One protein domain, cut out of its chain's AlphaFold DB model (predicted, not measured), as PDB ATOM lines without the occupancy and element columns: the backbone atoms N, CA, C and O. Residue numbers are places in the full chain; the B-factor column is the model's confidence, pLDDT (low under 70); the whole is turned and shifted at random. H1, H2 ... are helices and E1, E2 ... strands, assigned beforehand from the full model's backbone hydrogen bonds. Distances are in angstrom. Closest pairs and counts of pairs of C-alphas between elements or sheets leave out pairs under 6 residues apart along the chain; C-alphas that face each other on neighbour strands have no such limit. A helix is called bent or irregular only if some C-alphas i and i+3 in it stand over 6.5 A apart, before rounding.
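This is residues 378 to 541 of the 802 residues of an uncharacterized protein of Allocatelliglobosispora scoriae (UniProt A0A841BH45). A twisted sheet of six strands forms a wall, with the long helix H3 over E4 and E1 and the shorter H2 over the edge strand E2 on the same face. Beyond the E5 and E6 end, H4, H5 and the small hairpin of E7 and E8 make a second, smaller lobe. The printed part has 164 residues, with five named helices and eight named strands in the order H1 E1 H2 E2 E3 E4 H3 E5 E6 H4 E7 E8 H5. The large sheet runs E2, E3, E4, E1, E5, E6, all antiparallel, and the class is mixed, helices and strands. The whole is compact, with a radius of gyration of the C-alphas of 16.3 A and spans of 49 by 41 by 25 A.

In the large sheet, E1 is residues 389 to 398, 29.8 A long, from C-alpha 389 at (16.821, 22.058, 14.770). E2 is residues 437 to 441, E3 447 to 453, E4 456 to 462, E5 487 to 494, 22.6 A long, and E6 508 to 510. H3, residues 466 to 481, measures 22.4 A and ends at (7.420, 25.979, -7.803); H2, residues 410 to 421, measures 17.1 A. H1 is residues 378 to 381, H4 511 to 519, E7 524 to 526, E8 533 to 535 and H5 536 to 540, with C-alpha 540 at (15.754, 9.999, 5.063).

E2, E3 and E4 form a meander, each strand the antiparallel neighbour of the one before; N 440 and O 448 are 2.8 A apart, N 449 and O 460 2.8 A. E1 stands between E4 and E5, with N 392 and O 459 at 2.8 A and N 395 and O 490 at 2.9 A. E4, H3 and E5 are a split strand-helix-strand unit, two strands running the same way with E1 between them, and its crossover is right-handed. E5 and E6 are a hairpin, with N 493 and O 509 at 2.8 A. H3 runs along the strands at a height over the sheet of 7.6 A; C-alphas 390 and 466, the closest of E1 and H3, are 5.8 A apart. H2 also runs along them, at 8.7 A, and is irregular: C-alphas 417 and 420 are 7.8 A apart. H1 only grazes the sheet with residues 379 to 380. H4 and H5 touch, closest at C-alphas 514 and 536, 6.5 A. In the hairpin E7 and E8, N 525 and O 534 are 2.8 A apart. Every O i to N i+4 pair is within hydrogen-bond range in H3, H4 and H5, and 6 of 8 in H2; H1 is too short for one.

The C-alphas farthest apart, of Thr 429 and Gly 521, are 50.7 A apart. The printed part has no cut. The links E1 to H2, H2 to E2 and E5 to E6 are long. Mean pLDDT of the printed part is 80.1; 28 residues are under 70, among them 496 to 506.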
ATOM      1  N   THR A 378      15.959  37.721  16.584       90.75
ATOM      2  CA  THR A 378      15.826  37.356  18.011       90.75
ATOM      3  C   THR A 378      14.680  36.376  18.231       90.75
ATOM      4  O   THR A 378      14.844  35.353  18.889       90.75
ATOM      5  N   ALA A 379      13.561  36.590  17.533       86.81
ATOM      6  CA  ALA A 379      12.445  35.652  17.511       86.81
ATOM      7  C   ALA A 379      12.826  34.247  17.006       86.81
ATOM      8  O   ALA A 379      12.136  33.283  17.299       86.81
ATOM      9  N   TRP A 380      13.908  34.084  16.252       92.31
ATOM     10  CA  TRP A 380      14.423  32.762  15.900       92.31
ATOM     11  C   TRP A 380      15.551  32.311  16.830       92.31
ATOM     12  O   TRP A 380      15.575  31.152  17.227       92.31
ATOM     13  N   THR A 381      16.507  33.175  17.173       89.69
ATOM     14  CA  THR A 381      17.673  32.785  17.981       89.69
ATOM     15  C   THR A 381      17.290  32.403  19.402       89.69
ATOM     16  O   THR A 381      17.832  31.428  19.913       89.69
ATOM     17  N   ASP A 382      16.322  33.105  19.986       88.75
ATOM     18  CA  ASP A 382      15.986  33.001  21.410       88.75
ATOM     19  C   ASP A 382      14.847  31.998  21.657       88.75
ATOM     20  O   ASP A 382      14.554  31.641  22.795       88.75
ATOM     21  N   TYR A 383      14.194  31.534  20.588       84.19
ATOM     22  CA  TYR A 383      13.110  30.563  20.665       84.19
ATOM     23  C   TYR A 383      13.645  29.181  21.032       84.19
ATOM     24  O   TYR A 383      14.241  28.521  20.180       84.19
ATOM     25  N   GLU A 384      13.428  28.777  22.286       77.38
ATOM     26  CA  GLU A 384      13.685  27.433  22.828       77.38
ATOM     27  C   GLU A 384      14.961  26.780  22.250       77.38
ATOM     28  O   GLU A 384      14.877  25.783  21.527       77.38
ATOM     29  N   PRO A 385      16.154  27.367  22.474       75.94
ATOM     30  CA  PRO A 385      17.406  26.930  21.843       75.94
ATOM     31  C   PRO A 385      17.793  25.477  22.168       75.94
ATOM     32  O   PRO A 385      18.570  24.871  21.435       75.94
ATOM     33  N   GLU A 386      17.238  24.917  23.239       68.44
ATOM     34  CA  GLU A 386      17.325  23.511  23.633       68.44
ATOM     35  C   GLU A 386      16.591  22.534  22.692       68.44
ATOM     36  O   GLU A 386      16.882  21.335  22.706       68.44
ATOM     37  N   LEU A 387      15.649  23.008  21.868       68.69
ATOM     38  CA  LEU A 387      14.927  22.166  20.916       68.69
ATOM     39  C   LEU A 387      15.795  21.752  19.724       68.69
ATOM     40  O   LEU A 387      16.653  22.487  19.229       68.69
ATOM     41  N   SER A 388      15.483  20.572  19.183       71.81
ATOM     42  CA  SER A 388      16.132  20.077  17.973       71.81
ATOM     43  C   SER A 388      15.868  21.013  16.793       71.81
ATOM     44  O   SER A 388      14.753  21.500  16.592       71.81
ATOM     45  N   THR A 389      16.906  21.261  15.994       82.94
ATOM     46  CA  THR A 389      16.821  22.058  14.770       82.94
ATOM     47  C   THR A 389      17.220  21.203  13.575       82.94
ATOM     48  O   THR A 389      18.306  20.630  13.546       82.94
ATOM     49  N   MET A 390      16.365  21.155  12.555       82.06
ATOM     50  CA  MET A 390      16.623  20.446  11.300       82.06
ATOM     51  C   MET A 390      16.557  21.431  10.137       82.06
ATOM     52  O   MET A 390      15.746  22.353  10.139       82.06
ATOM     53  N   THR A 391      17.435  21.268   9.147       87.94
ATOM     54  CA  THR A 391      17.532  22.191   8.008       87.94
ATOM     55  C   THR A 391      17.515  21.444   6.684       87.94
ATOM     56  O   THR A 391      18.124  20.378   6.554       87.94
ATOM     57  N   ARG A 392      16.849  22.040   5.692       89.19
ATOM     58  CA  ARG A 392      16.894  21.648   4.282       89.19
ATOM     59  C   ARG A 392      17.279  22.801   3.392       89.19
ATOM     60  O   ARG A 392      16.980  23.959   3.682       89.19
ATOM     61  N   TYR A 393      17.873  22.439   2.266       90.00
ATOM     62  CA  TYR A 393      18.146  23.368   1.188       90.00
ATOM     63  C   TYR A 393      17.365  22.957  -0.050       90.00
ATOM     64  O   TYR A 393      17.399  21.792  -0.437       90.00
ATOM     65  N   CYS A 394      16.710  23.911  -0.692       89.94
ATOM     66  CA  CYS A 394      16.122  23.734  -2.007       89.94
ATOM     67  C   CYS A 394      16.893  24.615  -2.989       89.94
ATOM     68  O   CYS A 394      17.012  25.827  -2.793       89.94
ATOM     69  N   GLU A 395      17.437  24.007  -4.036       89.88
ATOM     70  CA  GLU A 395      17.990  24.728  -5.178       89.88
ATOM     71  C   GLU A 395      16.974  24.656  -6.308       89.88
ATOM     72  O   GLU A 395      16.612  23.571  -6.764       89.88
ATOM     73  N   VAL A 396      16.490  25.822  -6.721       86.31
ATOM     74  CA  VAL A 396      15.614  25.939  -7.882       86.31
ATOM     75  C   VAL A 396      16.517  26.052  -9.094       86.31
ATOM     76  O   VAL A 396      17.368  26.942  -9.140       86.31
ATOM     77  N   VAL A 397      16.385  25.113 -10.022       85.31
ATOM     78  CA  VAL A 397      17.227  25.025 -11.211       85.31
ATOM     79  C   VAL A 397      16.373  24.977 -12.464       85.31
ATOM     80  O   VAL A 397      15.293  24.393 -12.466       85.31
ATOM     81  N   GLU A 398      16.869  25.561 -13.543       79.06
ATOM     82  CA  GLU A 398      16.317  25.340 -14.875       79.06
ATOM     83  C   GLU A 398      16.526  23.873 -15.268       79.06
ATOM     84  O   GLU A 398      17.612  23.315 -15.082       79.06
ATOM     85  N   ALA A 399      15.470  23.224 -15.762       75.50
ATOM     86  CA  ALA A 399      15.474  21.785 -16.013       75.50
ATOM     87  C   ALA A 399      16.485  21.356 -17.093       75.50
ATOM     88  O   ALA A 399      16.981  20.231 -17.056       75.50
ATOM     89  N   ASP A 400      16.793  22.243 -18.034       70.94
ATOM     90  CA  ASP A 400      17.637  21.976 -19.194       70.94
ATOM     91  C   ASP A 400      19.095  22.415 -18.994       70.94
ATOM     92  O   ASP A 400      20.011  21.661 -19.317       70.94
ATOM     93  N   THR A 401      19.328  23.601 -18.424       73.44
ATOM     94  CA  THR A 401      20.687  24.125 -18.199       73.44
ATOM     95  C   THR A 401      21.269  23.692 -16.854       73.44
ATOM     96  O   THR A 401      22.486  23.669 -16.673       73.44
ATOM     97  N   GLY A 402      20.414  23.369 -15.878       77.75
ATOM     98  CA  GLY A 402      20.810  23.151 -14.489       77.75
ATOM     99  C   GLY A 402      21.233  24.428 -13.753       77.75
ATOM    100  O   GLY A 402      21.659  24.337 -12.597       77.75
ATOM    101  N   ASN A 403      21.115  25.602 -14.386       79.94
ATOM    102  CA  ASN A 403      21.433  26.884 -13.769       79.94
ATOM    103  C   ASN A 403      20.444  27.195 -12.657       79.94
ATOM    104  O   ASN A 403      19.248  26.935 -12.775       79.94
ATOM    105  N   ARG A 404      20.941  27.782 -11.570       83.12
ATOM    106  CA  ARG A 404      20.081  28.198 -10.467       83.12
ATOM    107  C   ARG A 404      19.271  29.429 -10.866       83.12
ATOM    108  O   ARG A 404      19.792  30.363 -11.469       83.12
ATOM    109  N   PHE A 405      17.994  29.427 -10.506       79.50
ATOM    110  CA  PHE A 405      17.076  30.510 -10.830       79.50
ATOM    111  C   PHE A 405      15.945  30.567  -9.806       79.50
ATOM    112  O   PHE A 405      15.182  29.618  -9.673       79.50
ATOM    113  N   ILE A 406      15.806  31.689  -9.098       81.12
ATOM    114  CA  ILE A 406      14.635  31.947  -8.249       81.12
ATOM    115  C   ILE A 406      13.789  33.024  -8.934       81.12
ATOM    116  O   ILE A 406      14.305  34.123  -9.148       81.12
ATOM    117  N   PRO A 407      12.514  32.737  -9.266       76.00
ATOM    118  CA  PRO A 407      11.627  33.719  -9.878       76.00
ATOM    119  C   PRO A 407      11.478  34.988  -9.030       76.00
ATOM    120  O   PRO A 407      11.324  34.927  -7.806       76.00
ATOM    121  N   GLU A 408      11.461  36.153  -9.679       74.50
ATOM    122  CA  GLU A 408      11.128  37.416  -9.016       74.50
ATOM    123  C   GLU A 408       9.687  37.362  -8.494       74.50
ATOM    124  O   GLU A 408       8.775  36.899  -9.182       74.50
ATOM    125  N   GLY A 409       9.484  37.817  -7.258       77.25
ATOM    126  CA  GLY A 409       8.190  37.758  -6.579       77.25
ATOM    127  C   GLY A 409       7.925  36.470  -5.797       77.25
ATOM    128  O   GLY A 409       7.008  36.446  -4.978       77.25
ATOM    129  N   PHE A 410       8.755  35.435  -5.969       83.50
ATOM    130  CA  PHE A 410       8.581  34.142  -5.305       83.50
ATOM    131  C   PHE A 410       8.480  34.259  -3.777       83.50
ATOM    132  O   PHE A 410       7.585  33.678  -3.170       83.50
ATOM    133  N   VAL A 411       9.366  35.039  -3.147       88.06
ATOM    134  CA  VAL A 411       9.369  35.199  -1.683       88.06
ATOM    135  C   VAL A 411       8.100  35.896  -1.196       88.06
ATOM    136  O   VAL A 411       7.513  35.439  -0.222       88.06
ATOM    137  N   TYR A 412       7.628  36.936  -1.890       86.94
ATOM    138  CA  TYR A 412       6.396  37.650  -1.527       86.94
ATOM    139  C   TYR A 412       5.174  36.728  -1.593       86.94
ATOM    140  O   TYR A 412       4.381  36.671  -0.656       86.94
ATOM    141  N   GLN A 413       5.097  35.904  -2.641       86.94
ATOM    142  CA  GLN A 413       4.055  34.885  -2.767       86.94
ATOM    143  C   GLN A 413       4.153  33.825  -1.663       86.94
ATOM    144  O   GLN A 413       3.129  33.386  -1.147       86.94
ATOM    145  N   LEU A 414       5.363  33.418  -1.258       89.44
ATOM    146  CA  LEU A 414       5.524  32.523  -0.110       89.44
ATOM    147  C   LEU A 414       5.046  33.172   1.193       89.44
ATOM    148  O   LEU A 414       4.409  32.484   1.985       89.44
ATOM    149  N   ILE A 415       5.306  34.467   1.406       91.06
ATOM    150  CA  ILE A 415       4.812  35.200   2.583       91.06
ATOM    151  C   ILE A 415       3.281  35.156   2.597       91.06
ATOM    152  O   ILE A 415       2.693  34.742   3.595       91.06
ATOM    153  N   ALA A 416       2.634  35.475   1.471       89.06
ATOM    154  CA  ALA A 416       1.180  35.385   1.346       89.06
ATOM    155  C   ALA A 416       0.669  33.957   1.588       89.06
ATOM    156  O   ALA A 416      -0.297  33.748   2.316       89.06
ATOM    157  N   ARG A 417       1.337  32.935   1.047       85.50
ATOM    158  CA  ARG A 417       0.915  31.529   1.184       85.50
ATOM    159  C   ARG A 417       1.141  30.940   2.568       85.50
ATOM    160  O   ARG A 417       0.437  30.002   2.954       85.50
ATOM    161  N   PHE A 418       2.125  31.447   3.297       88.81
ATOM    162  CA  PHE A 418       2.464  31.003   4.643       88.81
ATOM    163  C   PHE A 418       1.952  31.943   5.735       88.81
ATOM    164  O   PHE A 418       2.248  31.691   6.898       88.81
ATOM    165  N   HIS A 419       1.123  32.940   5.405       85.75
ATOM    166  CA  HIS A 419       0.615  33.934   6.362       85.75
ATOM    167  C   HIS A 419      -0.047  33.328   7.610       85.75
ATOM    168  O   HIS A 419       0.095  33.861   8.704       85.75
ATOM    169  N   ARG A 420      -0.712  32.174   7.483       78.00
ATOM    170  CA  ARG A 420      -1.308  31.436   8.615       78.00
ATOM    171  C   ARG A 420      -0.297  30.944   9.654       78.00
ATOM    172  O   ARG A 420      -0.671  30.618  10.773       78.00
ATOM    173  N   TYR A 421       0.957  30.822   9.240       84.00
ATOM    174  CA  TYR A 421       2.092  30.509  10.089       84.00
ATOM    175  C   TYR A 421       2.927  31.760  10.341       84.00
ATOM    176  O   TYR A 421       4.062  31.622  10.762       84.00
ATOM    177  N   SER A 422       2.459  32.971  10.029       84.56
ATOM    178  CA  SER A 422       3.244  34.171  10.315       84.56
ATOM    179  C   SER A 422       3.477  34.271  11.818       84.56
ATOM    180  O   SER A 422       2.555  34.085  12.615       84.56
ATOM    181  N   LEU A 423       4.714  34.571  12.212       79.75
ATOM    182  CA  LEU A 423       5.004  34.954  13.587       79.75
ATOM    183  C   LEU A 423       4.135  36.171  13.957       79.75
ATOM    184  O   LEU A 423       4.004  37.082  13.148       79.75
ATOM    185  N   GLY A 424       3.524  36.196  15.141       69.62
ATOM    186  CA  GLY A 424       2.594  37.279  15.484       69.62
ATOM    187  C   GLY A 424       1.311  37.235  14.647       69.62
ATOM    188  O   GLY A 424       0.869  38.254  14.142       69.62
ATOM    189  N   ARG A 425       0.713  36.050  14.470       69.38
ATOM    190  CA  ARG A 425      -0.615  35.897  13.844       69.38
ATOM    191  C   ARG A 425      -1.684  36.777  14.506       69.38
ATOM    192  O   ARG A 425      -2.599  37.221  13.832       69.38
ATOM    193  N   ASP A 426      -1.555  37.008  15.806       67.94
ATOM    194  CA  ASP A 426      -2.489  37.833  16.571       67.94
ATOM    195  C   ASP A 426      -2.076  39.322  16.534       67.94
ATOM    196  O   ASP A 426      -2.925  40.212  16.455       67.94
ATOM    197  N   ASP A 427      -0.770  39.606  16.514       75.38
ATOM    198  CA  ASP A 427      -0.193  40.948  16.351       75.38
ATOM    199  C   ASP A 427       0.782  40.966  15.172       75.38
ATOM    200  O   ASP A 427       1.975  40.666  15.295       75.38
ATOM    201  N   HIS A 428       0.260  41.334  14.005       75.94
ATOM    202  CA  HIS A 428       1.015  41.302  12.759       75.94
ATOM    203  C   HIS A 428       2.150  42.325  12.699       75.94
ATOM    204  O   HIS A 428       3.066  42.162  11.892       75.94
ATOM    205  N   THR A 429       2.167  43.331  13.577       74.50
ATOM    206  CA  THR A 429       3.314  44.244  13.689       74.50
ATOM    207  C   THR A 429       4.552  43.541  14.255       74.50
ATOM    208  O   THR A 429       5.681  43.953  13.985       74.50
ATOM    209  N   ALA A 430       4.356  42.427  14.967       78.38
ATOM    210  CA  ALA A 430       5.413  41.540  15.440       78.38
ATOM    211  C   ALA A 430       5.808  40.458  14.413       78.38
ATOM    212  O   ALA A 430       6.687  39.635  14.693       78.38
ATOM    213  N   SER A 431       5.188  40.435  13.224       86.38
ATOM    214  CA  SER A 431       5.593  39.534  12.145       86.38
ATOM    215  C   SER A 431       7.009  39.827  11.662       86.38
ATOM    216  O   SER A 431       7.426  40.969  11.493       86.38
ATOM    217  N   VAL A 432       7.765  38.759  11.406       91.25
ATOM    218  CA  VAL A 432       9.166  38.848  10.982       91.25
ATOM    219  C   VAL A 432       9.292  38.278   9.574       91.25
ATOM    220  O   VAL A 432       9.485  37.078   9.379       91.25
ATOM    221  N   HIS A 433       9.198  39.154   8.579       91.88
ATOM    222  CA  HIS A 433       9.399  38.841   7.165       91.88
ATOM    223  C   HIS A 433      10.147  39.982   6.461       91.88
ATOM    224  O   HIS A 433      10.150  41.120   6.922       91.88
ATOM    225  N   TRP A 434      10.845  39.666   5.373       92.94
ATOM    226  CA  TRP A 434      11.599  40.610   4.546       92.94
ATOM    227  C   TRP A 434      11.740  40.051   3.125       92.94
ATOM    228  O   TRP A 434      11.409  38.893   2.865       92.94
ATOM    229  N   GLN A 435      12.291  40.836   2.198       89.56
ATOM    230  CA  GLN A 435      12.378  40.461   0.775       89.56
ATOM    231  C   GLN A 435      13.085  39.123   0.492       89.56
ATOM    232  O   GLN A 435      12.860  38.520  -0.552       89.56
ATOM    233  N   ASN A 436      13.914  38.638   1.421       91.31
ATOM    234  CA  ASN A 436      14.707  37.418   1.269       91.31
ATOM    235  C   ASN A 436      14.439  36.381   2.374       91.31
ATOM    236  O   ASN A 436      15.273  35.502   2.600       91.31
ATOM    237  N   GLY A 437      13.326  36.470   3.106       93.88
ATOM    238  CA  GLY A 437      13.001  35.454   4.104       93.88
ATOM    239  C   GLY A 437      11.866  35.801   5.054       93.88
ATOM    240  O   GLY A 437      11.290  36.883   5.018       93.88
ATOM    241  N   MET A 438      11.534  34.838   5.904       95.38
ATOM    242  CA  MET A 438      10.464  34.940   6.890       95.38
ATOM    243  C   MET A 438      10.703  33.987   8.057       95.38
ATOM    244  O   MET A 438      11.324  32.930   7.900       95.38
ATOM    245  N   VAL A 439      10.183  34.360   9.222       94.94
ATOM    246  CA  VAL A 439      10.040  33.483  10.381       94.94
ATOM    247  C   VAL A 439       8.575  33.098  10.491       94.94
ATOM    248  O   VAL A 439       7.695  33.959  10.509       94.94
ATOM    249  N   LEU A 440       8.333  31.796  10.556       93.31
ATOM    250  CA  LEU A 440       7.011  31.220  10.691       93.31
ATOM    251  C   LEU A 440       6.857  30.583  12.065       93.31
ATOM    252  O   LEU A 440       7.747  29.858  12.499       93.31
ATOM    253  N   ASP A 441       5.724  30.795  12.713       87.75
ATOM    254  CA  ASP A 441       5.307  30.119  13.928       87.75
ATOM    255  C   ASP A 441       4.128  29.190  13.616       87.75
ATOM    256  O   ASP A 441       3.052  29.628  13.210       87.75
ATOM    257  N   ALA A 442       4.347  27.885  13.760       77.56
ATOM    258  CA  ALA A 442       3.312  26.877  13.569       77.56
ATOM    259  C   ALA A 442       2.734  26.389  14.909       77.56
ATOM    260  O   ALA A 442       2.195  25.276  14.982       77.56
ATOM    261  N   GLY A 443       2.870  27.197  15.967       72.56
ATOM    262  CA  GLY A 443       2.455  26.885  17.325       72.56
ATOM    263  C   GLY A 443       3.113  25.596  17.805       72.56
ATOM    264  O   GLY A 443       4.335  25.478  17.866       72.56
ATOM    265  N   ARG A 444       2.288  24.579  18.063       59.91
ATOM    266  CA  ARG A 444       2.708  23.245  18.527       59.91
ATOM    267  C   ARG A 444       3.736  22.535  17.637       59.91
ATOM    268  O   ARG A 444       4.490  21.694  18.110       59.91
ATOM    269  N   TYR A 445       3.793  22.877  16.349       67.75
ATOM    270  CA  TYR A 445       4.733  22.269  15.401       67.75
ATOM    271  C   TYR A 445       6.098  22.974  15.352       67.75
ATOM    272  O   TYR A 445       6.951  22.602  14.543       67.75
ATOM    273  N   GLY A 446       6.303  23.967  16.221       78.81
ATOM    274  CA  GLY A 446       7.527  24.738  16.359       78.81
ATOM    275  C   GLY A 446       7.618  25.923  15.404       78.81
ATOM    276  O   GLY A 446       6.651  26.323  14.748       78.81
ATOM    277  N   ARG A 447       8.822  26.482  15.321       90.44
ATOM    278  CA  ARG A 447       9.133  27.671  14.526       90.44
ATOM    279  C   ARG A 447       9.961  27.279  13.311       90.44
ATOM    280  O   ARG A 447      10.781  26.362  13.373       90.44
ATOM    281  N   ALA A 448       9.775  27.979  12.202       94.94
ATOM    282  CA  ALA A 448      10.583  27.827  11.004       94.94
ATOM    283  C   ALA A 448      11.227  29.154  10.603       94.94
ATOM    284  O   ALA A 448      10.626  30.214  10.723       94.94
ATOM    285  N   LEU A 449      12.442  29.086  10.081       96.00
ATOM    286  CA  LEU A 449      13.142  30.181   9.434       96.00
ATOM    287  C   LEU A 449      13.358  29.798   7.970       96.00
ATOM    288  O   LEU A 449      14.084  28.848   7.669       96.00
ATOM    289  N   ILE A 450      12.741  30.552   7.065       96.00
ATOM    290  CA  ILE A 450      12.939  30.411   5.623       96.00
ATOM    291  C   ILE A 450      13.780  31.590   5.153       96.00
ATOM    292  O   ILE A 450      13.432  32.742   5.393       96.00
ATOM    293  N   THR A 451      14.889  31.314   4.474       94.94
ATOM    294  CA  THR A 451      15.757  32.351   3.900       94.94
ATOM    295  C   THR A 451      16.113  32.026   2.463       94.94
ATOM    296  O   THR A 451      16.249  30.861   2.094       94.94
ATOM    297  N   VAL A 452      16.275  33.064   1.653       92.19
ATOM    298  CA  VAL A 452      16.713  32.967   0.267       92.19
ATOM    299  C   VAL A 452      18.039  33.703   0.122       92.19
ATOM    300  O   VAL A 452      18.147  34.883   0.440       92.19
ATOM    301  N   SER A 453      19.068  32.989  -0.324       88.38
ATOM    302  CA  SER A 453      20.412  33.535  -0.557       88.38
ATOM    303  C   SER A 453      21.108  32.719  -1.639       88.38
ATOM    304  O   SER A 453      20.911  31.507  -1.691       88.38
ATOM    305  N   ASP A 454      21.884  33.361  -2.513       81.81
ATOM    306  CA  ASP A 454      22.629  32.702  -3.601       81.81
ATOM    307  C   ASP A 454      21.769  31.754  -4.459       81.81
ATOM    308  O   ASP A 454      22.171  30.629  -4.774       81.81
ATOM    309  N   GLN A 455      20.544  32.193  -4.783       78.94
ATOM    310  CA  GLN A 455      19.543  31.413  -5.528       78.94
ATOM    311  C   GLN A 455      19.223  30.045  -4.885       78.94
ATOM    312  O   GLN A 455      18.838  29.086  -5.555       78.94
ATOM    313  N   ARG A 456      19.369  29.955  -3.559       88.31
ATOM    314  CA  ARG A 456      19.030  28.795  -2.735       88.31
ATOM    315  C   ARG A 456      18.036  29.199  -1.657       88.31
ATOM    316  O   ARG A 456      18.201  30.218  -0.988       88.31
ATOM    317  N   ILE A 457      17.048  28.341  -1.446       92.94
ATOM    318  CA  ILE A 457      16.085  28.447  -0.355       92.94
ATOM    319  C   ILE A 457      16.587  27.567   0.789       92.94
ATOM    320  O   ILE A 457      16.862  26.386   0.595       92.94
ATOM    321  N   THR A 458      16.720  28.127   1.983       93.50
ATOM    322  CA  THR A 458      17.059  27.394   3.205       93.50
ATOM    323  C   THR A 458      15.842  27.384   4.111       93.50
ATOM    324  O   THR A 458      15.328  28.449   4.441       93.50
ATOM    325  N   ILE A 459      15.405  26.196   4.518       94.00
ATOM    326  CA  ILE A 459      14.286  25.988   5.439       94.00
ATOM    327  C   ILE A 459      14.866  25.354   6.698       94.00
ATOM    328  O   ILE A 459      15.265  24.190   6.674       94.00
ATOM    329  N   ALA A 460      14.937  26.111   7.786       92.94
ATOM    330  CA  ALA A 460      15.306  25.606   9.101       92.94
ATOM    331  C   ALA A 460      14.053  25.515   9.971       92.94
ATOM    332  O   ALA A 460      13.271  26.455  10.011       92.94
ATOM    333  N   VAL A 461      13.854  24.401  10.665       90.25
ATOM    334  CA  VAL A 461      12.750  24.210  11.610       90.25
ATOM    335  C   VAL A 461      13.326  23.857  12.965       90.25
ATOM    336  O   VAL A 461      14.180  22.975  13.051       90.25
ATOM    337  N   ARG A 462      12.838  24.530  14.007       84.94
ATOM    338  CA  ARG A 462      13.131  24.230  15.403       84.94
ATOM    339  C   ARG A 462      11.842  23.842  16.108       84.94
ATOM    340  O   ARG A 462      10.903  24.632  16.169       84.94
ATOM    341  N   ALA A 463      11.800  22.609  16.584       73.25
ATOM    342  CA  ALA A 463      10.629  22.005  17.204       73.25
ATOM    343  C   ALA A 463      11.060  20.792  18.039       73.25
ATOM    344  O   ALA A 463      12.163  20.270  17.866       73.25
ATOM    345  N   ALA A 464      10.155  20.264  18.864       61.66
ATOM    346  CA  ALA A 464      10.325  18.919  19.411       61.66
ATOM    347  C   ALA A 464      10.466  17.875  18.281       61.66
ATOM    348  O   ALA A 464      11.309  16.983  18.368       61.66
ATOM    349  N   TRP A 465       9.711  18.049  17.183       66.12
ATOM    350  CA  TRP A 465       9.720  17.181  15.994       66.12
ATOM    351  C   TRP A 465       9.854  17.986  14.689       66.12
ATOM    352  O   TRP A 465       8.861  18.215  13.992       66.12
ATOM    353  N   PRO A 466      11.070  18.431  14.318       73.56
ATOM    354  CA  PRO A 466      11.255  19.359  13.198       73.56
ATOM    355  C   PRO A 466      10.844  18.813  11.828       73.56
ATOM    356  O   PRO A 466      10.410  19.567  10.957       73.56
ATOM    357  N   SER A 467      10.967  17.499  11.629       71.19
ATOM    358  CA  SER A 467      10.700  16.803  10.367       71.19
ATOM    359  C   SER A 467       9.308  17.081   9.803       71.19
ATOM    360  O   SER A 467       9.170  17.303   8.603       71.19
ATOM    361  N   TYR A 468       8.275  17.125  10.650       69.88
ATOM    362  CA  TYR A 468       6.893  17.320  10.214       69.88
ATOM    363  C   TYR A 468       6.688  18.659   9.501       69.88
ATOM    364  O   TYR A 468       6.208  18.698   8.357       69.88
ATOM    365  N   LEU A 469       7.015  19.760  10.182       76.69
ATOM    366  CA  LEU A 469       6.845  21.103   9.635       76.69
ATOM    367  C   LEU A 469       7.815  21.316   8.471       76.69
ATOM    368  O   LEU A 469       7.431  21.881   7.452       76.69
ATOM    369  N   LEU A 470       9.029  20.773   8.569       85.06
ATOM    370  CA  LEU A 470      10.036  20.865   7.521       85.06
ATOM    371  C   LEU A 470       9.593  20.170   6.229       85.06
ATOM    372  O   LEU A 470       9.679  20.773   5.161       85.06
ATOM    373  N   ASP A 471       9.049  18.953   6.304       76.88
ATOM    374  CA  ASP A 471       8.444  18.258   5.160       76.88
ATOM    375  C   ASP A 471       7.288  19.033   4.553       76.88
ATOM    376  O   ASP A 471       7.178  19.114   3.331       76.88
ATOM    377  N   ARG A 472       6.436  19.614   5.403       77.94
ATOM    378  CA  ARG A 472       5.287  20.398   4.947       77.94
ATOM    379  C   ARG A 472       5.750  21.595   4.140       77.94
ATOM    380  O   ARG A 472       5.392  21.711   2.981       77.94
ATOM    381  N   LEU A 473       6.596  22.433   4.735       88.12
ATOM    382  CA  LEU A 473       7.099  23.647   4.100       88.12
ATOM    383  C   LEU A 473       7.912  23.325   2.842       88.12
ATOM    384  O   LEU A 473       7.786  24.024   1.843       88.12
ATOM    385  N   THR A 474       8.698  22.241   2.859       88.12
ATOM    386  CA  THR A 474       9.446  21.785   1.675       88.12
ATOM    387  C   THR A 474       8.500  21.389   0.545       88.12
ATOM    388  O   THR A 474       8.677  21.857  -0.577       88.12
ATOM    389  N   GLY A 475       7.501  20.547   0.833       81.19
ATOM    390  CA  GLY A 475       6.503  20.126  -0.151       81.19
ATOM    391  C   GLY A 475       5.720  21.314  -0.696       81.19
ATOM    392  O   GLY A 475       5.626  21.475  -1.902       81.19
ATOM    393  N   ASP A 476       5.277  22.207   0.185       82.00
ATOM    394  CA  ASP A 476       4.542  23.421  -0.167       82.00
ATOM    395  C   ASP A 476       5.333  24.342  -1.111       82.00
ATOM    396  O   ASP A 476       4.776  24.900  -2.055       82.00
ATOM    397  N   ILE A 477       6.639  24.490  -0.867       86.81
ATOM    398  CA  ILE A 477       7.551  25.247  -1.730       86.81
ATOM    399  C   ILE A 477       7.721  24.557  -3.086       86.81
ATOM    400  O   ILE A 477       7.697  25.236  -4.111       86.81
ATOM    401  N   CYS A 478       7.879  23.231  -3.109       83.12
ATOM    402  CA  CYS A 478       8.009  22.473  -4.355       83.12
ATOM    403  C   CYS A 478       6.723  22.536  -5.191       83.12
ATOM    404  O   CYS A 478       6.791  22.780  -6.391       83.12
ATOM    405  N   ASP A 479       5.563  22.379  -4.552       78.44
ATOM    406  CA  ASP A 479       4.250  22.471  -5.187       78.44
ATOM    407  C   ASP A 479       4.031  23.882  -5.750       78.44
ATOM    408  O   ASP A 479       3.614  24.026  -6.897       78.44
ATOM    409  N   HIS A 480       4.388  24.936  -5.001       78.38
ATOM    410  CA  HIS A 480       4.344  26.307  -5.524       78.38
ATOM    411  C   HIS A 480       5.246  26.458  -6.749       78.38
ATOM    412  O   HIS A 480       4.822  27.003  -7.761       78.38
ATOM    413  N   LEU A 481       6.463  25.911  -6.698       78.25
ATOM    414  CA  LEU A 481       7.420  25.979  -7.803       78.25
ATOM    415  C   LEU A 481       6.999  25.179  -9.047       78.25
ATOM    416  O   LEU A 481       7.411  25.530 -10.149       78.25
ATOM    417  N   SER A 482       6.121  24.179  -8.907       68.56
ATOM    418  CA  SER A 482       5.556  23.439 -10.048       68.56
ATOM    419  C   SER A 482       4.733  24.322 -11.001       68.56
ATOM    420  O   SER A 482       4.559  23.984 -12.172       68.56
ATOM    421  N   PHE A 483       4.291  25.498 -10.533       66.81
ATOM    422  CA  PHE A 483       3.674  26.536 -11.362       66.81
ATOM    423  C   PHE A 483       4.588  27.024 -12.504       66.81
ATOM    424  O   PHE A 483       4.093  27.482 -13.539       66.81
ATOM    425  N   TRP A 484       5.912  26.925 -12.350       72.69
ATOM    426  CA  TRP A 484       6.890  27.269 -13.381       72.69
ATOM    427  C   TRP A 484       7.353  26.003 -14.106       72.69
ATOM    428  O   TRP A 484       8.193  25.254 -13.612       72.69
ATOM    429  N   ARG A 485       6.824  25.775 -15.315       68.44
ATOM    430  CA  ARG A 485       7.020  24.531 -16.085       68.44
ATOM    431  C   ARG A 485       8.484  24.211 -16.414       68.44
ATOM    432  O   ARG A 485       8.812  23.043 -16.581       68.44
ATOM    433  N   GLY A 486       9.338  25.230 -16.529       70.81
ATOM    434  CA  GLY A 486      10.764  25.080 -16.853       70.81
ATOM    435  C   GLY A 486      11.683  24.859 -15.647       70.81
ATOM    436  O   GLY A 486      12.886  24.675 -15.829       70.81
ATOM    437  N   LEU A 487      11.148  24.890 -14.422       78.38
ATOM    438  CA  LEU A 487      11.945  24.824 -13.200       78.38
ATOM    439  C   LEU A 487      11.807  23.466 -12.513       78.38
ATOM    440  O   LEU A 487      10.717  22.921 -12.355       78.38
ATOM    441  N   ALA A 488      12.935  22.945 -12.052       81.50
ATOM    442  CA  ALA A 488      13.024  21.788 -11.183       81.50
ATOM    443  C   ALA A 488      13.554  22.210  -9.810       81.50
ATOM    444  O   ALA A 488      14.357  23.135  -9.681       81.50
ATOM    445  N   VAL A 489      13.128  21.504  -8.764       85.62
ATOM    446  CA  VAL A 489      13.586  21.761  -7.395       85.62
ATOM    447  C   VAL A 489      14.445  20.600  -6.931       85.62
ATOM    448  O   VAL A 489      13.962  19.481  -6.762       85.62
ATOM    449  N   LYS A 490      15.726  20.870  -6.693       87.62
ATOM    450  CA  LYS A 490      16.641  19.916  -6.065       87.62
ATOM    451  C   LYS A 490      16.624  20.127  -4.562       87.62
ATOM    452  O   LYS A 490      17.018  21.184  -4.070       87.62
ATOM    453  N   VAL A 491      16.166  19.119  -3.828       88.94
ATOM    454  CA  VAL A 491      16.120  19.146  -2.362       88.94
ATOM    455  C   VAL A 491      17.373  18.476  -1.810       88.94
ATOM    456  O   VAL A 491      17.700  17.350  -2.178       88.94
ATOM    457  N   PHE A 492      18.060  19.152  -0.896       88.44
ATOM    458  CA  PHE A 492      19.248  18.651  -0.221       88.44
ATOM    459  C   PHE A 492      18.997  18.473   1.276       88.44
ATOM    460  O   PHE A 492      18.524  19.377   1.972       88.44
ATOM    461  N   LEU A 493      19.366  17.290   1.753       87.31
ATOM    462  CA  LEU A 493      19.339  16.862   3.143       87.31
ATOM    463  C   LEU A 493      20.650  17.254   3.822       87.31
ATOM    464  O   LEU A 493      21.711  17.262   3.188       87.31
ATOM    465  N   THR A 494      20.571  17.557   5.114       83.88
ATOM    466  CA  THR A 494      21.742  17.856   5.935       83.88
ATOM    467  C   THR A 494      22.229  16.620   6.678       83.88
ATOM    468  O   THR A 494      21.454  15.734   7.017       83.88
ATOM    469  N   CYS A 495      23.531  16.553   6.951       73.81
ATOM    470  CA  CYS A 495      24.146  15.416   7.641       73.81
ATOM    471  C   CYS A 495      23.789  15.265   9.137       73.81
ATOM    472  O   CYS A 495      24.298  14.337   9.756       73.81
ATOM    473  N   GLY A 496      23.006  16.180   9.726       67.69
ATOM    474  CA  GLY A 496      22.647  16.158  11.150       67.69
ATOM    475  C   GLY A 496      23.783  16.506  12.128       67.69
ATOM    476  O   GLY A 496      24.871  16.942  11.722       67.69
ATOM    477  N   GLY A 497      23.481  16.351  13.424       60.06
ATOM    478  CA  GLY A 497      24.360  16.598  14.572       60.06
ATOM    479  C   GLY A 497      25.208  15.378  14.901       60.06
ATOM    480  O   GLY A 497      24.712  14.479  15.552       60.06
ATOM    481  N   ASP A 498      26.422  15.342  14.338       55.69
ATOM    482  CA  ASP A 498      27.619  14.581  14.767       55.69
ATOM    483  C   ASP A 498      28.643  14.546  13.612       55.69
ATOM    484  O   ASP A 498      29.190  13.504  13.243       55.69
ATOM    485  N   CYS A 499      28.856  15.662  12.896       60.56
ATOM    486  CA  CYS A 499      29.968  15.738  11.930       60.56
ATOM    487  C   CYS A 499      31.260  16.073  12.680       60.56
ATOM    488  O   CYS A 499      31.282  17.070  13.411       60.56
ATOM    489  N   PRO A 500      32.355  15.336  12.425       57.78
ATOM    490  CA  PRO A 500      33.673  15.683  12.937       57.78
ATOM    491  C   PRO A 500      34.040  17.141  12.614       57.78
ATOM    492  O   PRO A 500      33.805  17.622  11.501       57.78
ATOM    493  N   GLY A 501      34.617  17.847  13.591       57.94
ATOM    494  CA  GLY A 501      35.107  19.222  13.424       57.94
ATOM    495  C   GLY A 501      34.046  20.326  13.505       57.94
ATOM    496  O   GLY A 501      34.251  21.384  12.917       57.94
ATOM    497  N   ASN A 502      32.922  20.091  14.196       53.06
ATOM    498  CA  ASN A 502      31.817  21.050  14.364       53.06
ATOM    499  C   ASN A 502      31.179  21.508  13.034       53.06
ATOM    500  O   ASN A 502      30.676  22.619  12.908       53.06
ATOM    501  N   ARG A 503      31.210  20.637  12.015       56.88
ATOM    502  CA  ARG A 503      30.608  20.863  10.686       56.88
ATOM    503  C   ARG A 503      29.232  20.201  10.542       56.88
ATOM    504  O   ARG A 503      28.807  19.889   9.427       56.88
ATOM    505  N   ALA A 504      28.556  19.928  11.659       55.88
ATOM    506  CA  ALA A 504      27.185  19.419  11.666       55.88
ATOM    507  C   ALA A 504      26.280  20.335  10.830       55.88
ATOM    508  O   ALA A 504      26.418  21.553  10.863       55.88
ATOM    509  N   GLY A 505      25.409  19.750  10.007       62.31
ATOM    510  CA  GLY A 505      24.539  20.510   9.104       62.31
ATOM    511  C   GLY A 505      25.178  21.025   7.800       62.31
ATOM    512  O   GLY A 505      24.445  21.483   6.929       62.31
ATOM    513  N   HIS A 506      26.499  20.914   7.600       68.69
ATOM    514  CA  HIS A 506      27.163  21.380   6.366       68.69
ATOM    515  C   HIS A 506      27.279  20.314   5.265       68.69
ATOM    516  O   HIS A 506      27.529  20.644   4.102       68.69
ATOM    517  N   GLY A 507      27.146  19.032   5.614       73.88
ATOM    518  CA  GLY A 507      27.058  17.944   4.641       73.88
ATOM    519  C   GLY A 507      25.758  18.031   3.855       73.88
ATOM    520  O   GLY A 507      24.704  18.160   4.471       73.88
ATOM    521  N   ARG A 508      25.833  17.963   2.523       82.31
ATOM    522  CA  ARG A 508      24.668  18.050   1.634       82.31
ATOM    523  C   ARG A 508      24.498  16.751   0.869       82.31
ATOM    524  O   ARG A 508      25.430  16.306   0.206       82.31
ATOM    525  N   PHE A 509      23.299  16.193   0.933       86.44
ATOM    526  CA  PHE A 509      22.925  15.005   0.180       86.44
ATOM    527  C   PHE A 509      21.700  15.317  -0.665       86.44
ATOM    528  O   PHE A 509      20.671  15.705  -0.122       86.44
ATOM    529  N   GLU A 510      21.794  15.163  -1.982       87.62
ATOM    530  CA  GLU A 510      20.622  15.305  -2.847       87.62
ATOM    531  C   GLU A 510      19.608  14.205  -2.512       87.62
ATOM    532  O   GLU A 510      19.934  13.015  -2.544       87.62
ATOM    533  N   SER A 511      18.378  14.592  -2.174       85.69
ATOM    534  CA  SER A 511      17.351  13.681  -1.656       85.69
ATOM    535  C   SER A 511      17.069  12.520  -2.611       85.69
ATOM    536  O   SER A 511      16.947  11.376  -2.174       85.69
ATOM    537  N   GLN A 512      17.044  12.784  -3.919       81.94
ATOM    538  CA  GLN A 512      16.817  11.761  -4.936       81.94
ATOM    539  C   GLN A 512      17.972  10.754  -5.017       81.94
ATOM    540  O   GLN A 512      17.736   9.559  -5.200       81.94
ATOM    541  N   ALA A 513      19.216  11.201  -4.828       83.94
ATOM    542  CA  ALA A 513      20.377  10.316  -4.792       83.94
ATOM    543  C   ALA A 513      20.351   9.403  -3.553       83.94
ATOM    544  O   ALA A 513      20.642   8.209  -3.652       83.94
ATOM    545  N   VAL A 514      19.937   9.935  -2.397       83.88
ATOM    546  CA  VAL A 514      19.761   9.151  -1.162       83.88
ATOM    547  C   VAL A 514      18.622   8.135  -1.315       83.88
ATOM    548  O   VAL A 514      18.802   6.962  -0.989       83.88
ATOM    549  N   LEU A 515      17.488   8.537  -1.900       79.06
ATOM    550  CA  LEU A 515      16.375   7.640  -2.239       79.06
ATOM    551  C   LEU A 515      16.808   6.501  -3.168       79.06
ATOM    552  O   LEU A 515      16.467   5.342  -2.931       79.06
ATOM    553  N   ASN A 516      17.571   6.816  -4.215       80.12
ATOM    554  CA  ASN A 516      18.093   5.815  -5.143       80.12
ATOM    555  C   ASN A 516      19.057   4.849  -4.435       80.12
ATOM    556  O   ASN A 516      18.962   3.642  -4.642       80.12
ATOM    557  N   SER A 517      19.909   5.362  -3.544       81.19
ATOM    558  CA  SER A 517      20.811   4.547  -2.717       81.19
ATOM    559  C   SER A 517      20.024   3.578  -1.823       81.19
ATOM    560  O   SER A 517      20.323   2.384  -1.797       81.19
ATOM    561  N   LYS A 518      18.948   4.052  -1.177       77.94
ATOM    562  CA  LYS A 518      18.041   3.210  -0.379       77.94
ATOM    563  C   LYS A 518      17.394   2.105  -1.218       77.94
ATOM    564  O   LYS A 518      17.373   0.951  -0.803       77.94
ATOM    565  N   ARG A 519      16.906   2.434  -2.422       77.81
ATOM    566  CA  ARG A 519      16.322   1.455  -3.363       77.81
ATOM    567  C   ARG A 519      17.324   0.386  -3.805       77.81
ATOM    568  O   ARG A 519      16.923  -0.734  -4.092       77.81
ATOM    569  N   GLN A 520      18.609   0.727  -3.843       81.81
ATOM    570  CA  GLN A 520      19.704  -0.192  -4.160       81.81
ATOM    571  C   GLN A 520      20.210  -0.982  -2.937       81.81
ATOM    572  O   GLN A 520      21.155  -1.754  -3.067       81.81
ATOM    573  N   GLY A 521      19.601  -0.811  -1.757       80.25
ATOM    574  CA  GLY A 521      20.001  -1.504  -0.529       80.25
ATOM    575  C   GLY A 521      21.275  -0.953   0.121       80.25
ATOM    576  O   GLY A 521      21.880  -1.625   0.954       80.25
ATOM    577  N   VAL A 522      21.703   0.258  -0.246       84.06
ATOM    578  CA  VAL A 522      22.864   0.917   0.361       84.06
ATOM    579  C   VAL A 522      22.460   1.494   1.717       84.06
ATOM    580  O   VAL A 522      21.637   2.404   1.785       84.06
ATOM    581  N   ALA A 523      23.054   0.982   2.796       79.75
ATOM    582  CA  ALA A 523      22.750   1.415   4.163       79.75
ATOM    583  C   ALA A 523      23.540   2.658   4.607       79.75
ATOM    584  O   ALA A 523      23.057   3.437   5.425       79.75
ATOM    585  N   LEU A 524      24.754   2.855   4.079       84.50
ATOM    586  CA  LEU A 524      25.665   3.930   4.479       84.50
ATOM    587  C   LEU A 524      26.137   4.729   3.260       84.50
ATOM    588  O   LEU A 524      26.550   4.144   2.261       84.50
ATOM    589  N   THR A 525      26.135   6.057   3.359       85.00
ATOM    590  CA  THR A 525      26.631   6.969   2.320       85.00
ATOM    591  C   THR A 525      27.643   7.974   2.891       85.00
ATOM    592  O   THR A 525      27.424   8.509   3.982       85.00
ATOM    593  N   PRO A 526      28.784   8.231   2.225       85.19
ATOM    594  CA  PRO A 526      29.791   9.161   2.727       85.19
ATOM    595  C   PRO A 526      29.356  10.625   2.573       85.19
ATOM    596  O   PRO A 526      28.928  11.069   1.509       85.19
ATOM    597  N   CYS A 527      29.528  11.412   3.635       81.06
ATOM    598  CA  CYS A 527      29.344  12.860   3.606       81.06
ATOM    599  C   CYS A 527      30.472  13.544   2.819       81.06
ATOM    600  O   CYS A 527      31.629  13.471   3.222       81.06
ATOM    601  N   GLN A 528      30.148  14.298   1.767       78.25
ATOM    602  CA  GLN A 528      31.151  15.008   0.954       78.25
ATOM    603  C   GLN A 528      31.889  16.130   1.714       78.25
ATOM    604  O   GLN A 528      32.980  16.528   1.325       78.25
ATOM    605  N   THR A 529      31.317  16.633   2.815       76.62
ATOM    606  CA  THR A 529      31.886  17.765   3.575       76.62
ATOM    607  C   THR A 529      32.734  17.332   4.773       76.62
ATOM    608  O   THR A 529      33.722  17.992   5.102       76.62
ATOM    609  N   CYS A 530      32.334  16.264   5.471       75.19
ATOM    610  CA  CYS A 530      33.025  15.793   6.681       75.19
ATOM    611  C   CYS A 530      33.537  14.351   6.583       75.19
ATOM    612  O   CYS A 530      34.051  13.832   7.567       75.19
ATOM    613  N   SER A 531      33.380  13.701   5.425       77.75
ATOM    614  CA  SER A 531      33.856  12.344   5.103       77.75
ATOM    615  C   SER A 531      33.326  11.210   5.993       77.75
ATOM    616  O   SER A 531      33.614  10.047   5.728       77.75
ATOM    617  N   ALA A 532      32.513  11.514   7.010       78.94
ATOM    618  CA  ALA A 532      31.843  10.526   7.844       78.94
ATOM    619  C   ALA A 532      30.788   9.746   7.044       78.94
ATOM    620  O   ALA A 532      30.050  10.329   6.242       78.94
ATOM    621  N   LEU A 533      30.697   8.440   7.297       81.94
ATOM    622  CA  LEU A 533      29.617   7.600   6.785       81.94
ATOM    623  C   LEU A 533      28.318   7.939   7.520       81.94
ATOM    624  O   LEU A 533      28.301   8.039   8.745       81.94
ATOM    625  N   ARG A 534      27.240   8.128   6.763       81.00
ATOM    626  CA  ARG A 534      25.905   8.439   7.275       81.00
ATOM    627  C   ARG A 534      24.932   7.341   6.924       81.00
ATOM    628  O   ARG A 534      24.948   6.850   5.797       81.00
ATOM    629  N   ASN A 535      24.084   6.992   7.879       78.88
ATOM    630  CA  ASN A 535      23.009   6.053   7.647       78.88
ATOM    631  C   ASN A 535      21.967   6.679   6.708       78.88
ATOM    632  O   ASN A 535      21.515   7.806   6.906       78.88
ATOM    633  N   VAL A 536      21.629   5.949   5.648       77.19
ATOM    634  CA  VAL A 536      20.675   6.392   4.629       77.19
ATOM    635  C   VAL A 536      19.272   6.560   5.217       77.19
ATOM    636  O   VAL A 536      18.590   7.515   4.860       77.19
ATOM    637  N   ASP A 537      18.853   5.701   6.146       67.56
ATOM    638  CA  ASP A 537      17.562   5.824   6.826       67.56
ATOM    639  C   ASP A 537      17.522   7.029   7.773       67.56
ATOM    640  O   ASP A 537      16.518   7.739   7.796       67.56
ATOM    641  N   GLU A 538      18.628   7.334   8.460       69.81
ATOM    642  CA  GLU A 538      18.740   8.531   9.307       69.81
ATOM    643  C   GLU A 538      18.668   9.826   8.489       69.81
ATOM    644  O   GLU A 538      17.984  10.768   8.881       69.81
ATOM    645  N   LEU A 539      19.320   9.871   7.320       73.75
ATOM    646  CA  LEU A 539      19.214  11.010   6.398       73.75
ATOM    647  C   LEU A 539      17.792  11.170   5.848       73.75
ATOM    648  O   LEU A 539      17.330  12.288   5.629       73.75
ATOM    649  N   MET A 540      17.109  10.049   5.609       68.25
ATOM    650  CA  MET A 540      15.754   9.999   5.063       68.25
ATOM    651  C   MET A 540      14.660  10.197   6.115       68.25
ATOM    652  O   MET A 540      13.484  10.271   5.740       68.25
ATOM    653  N   HIS A 541      14.996  10.279   7.406       60.12
ATOM    654  CA  HIS A 541      13.995  10.478   8.444       60.12
ATOM    655  C   HIS A 541      13.215  11.771   8.207       60.12
ATOM    656  O   HIS A 541      13.762  12.873   8.157       60.12
TER     657      HIS A 541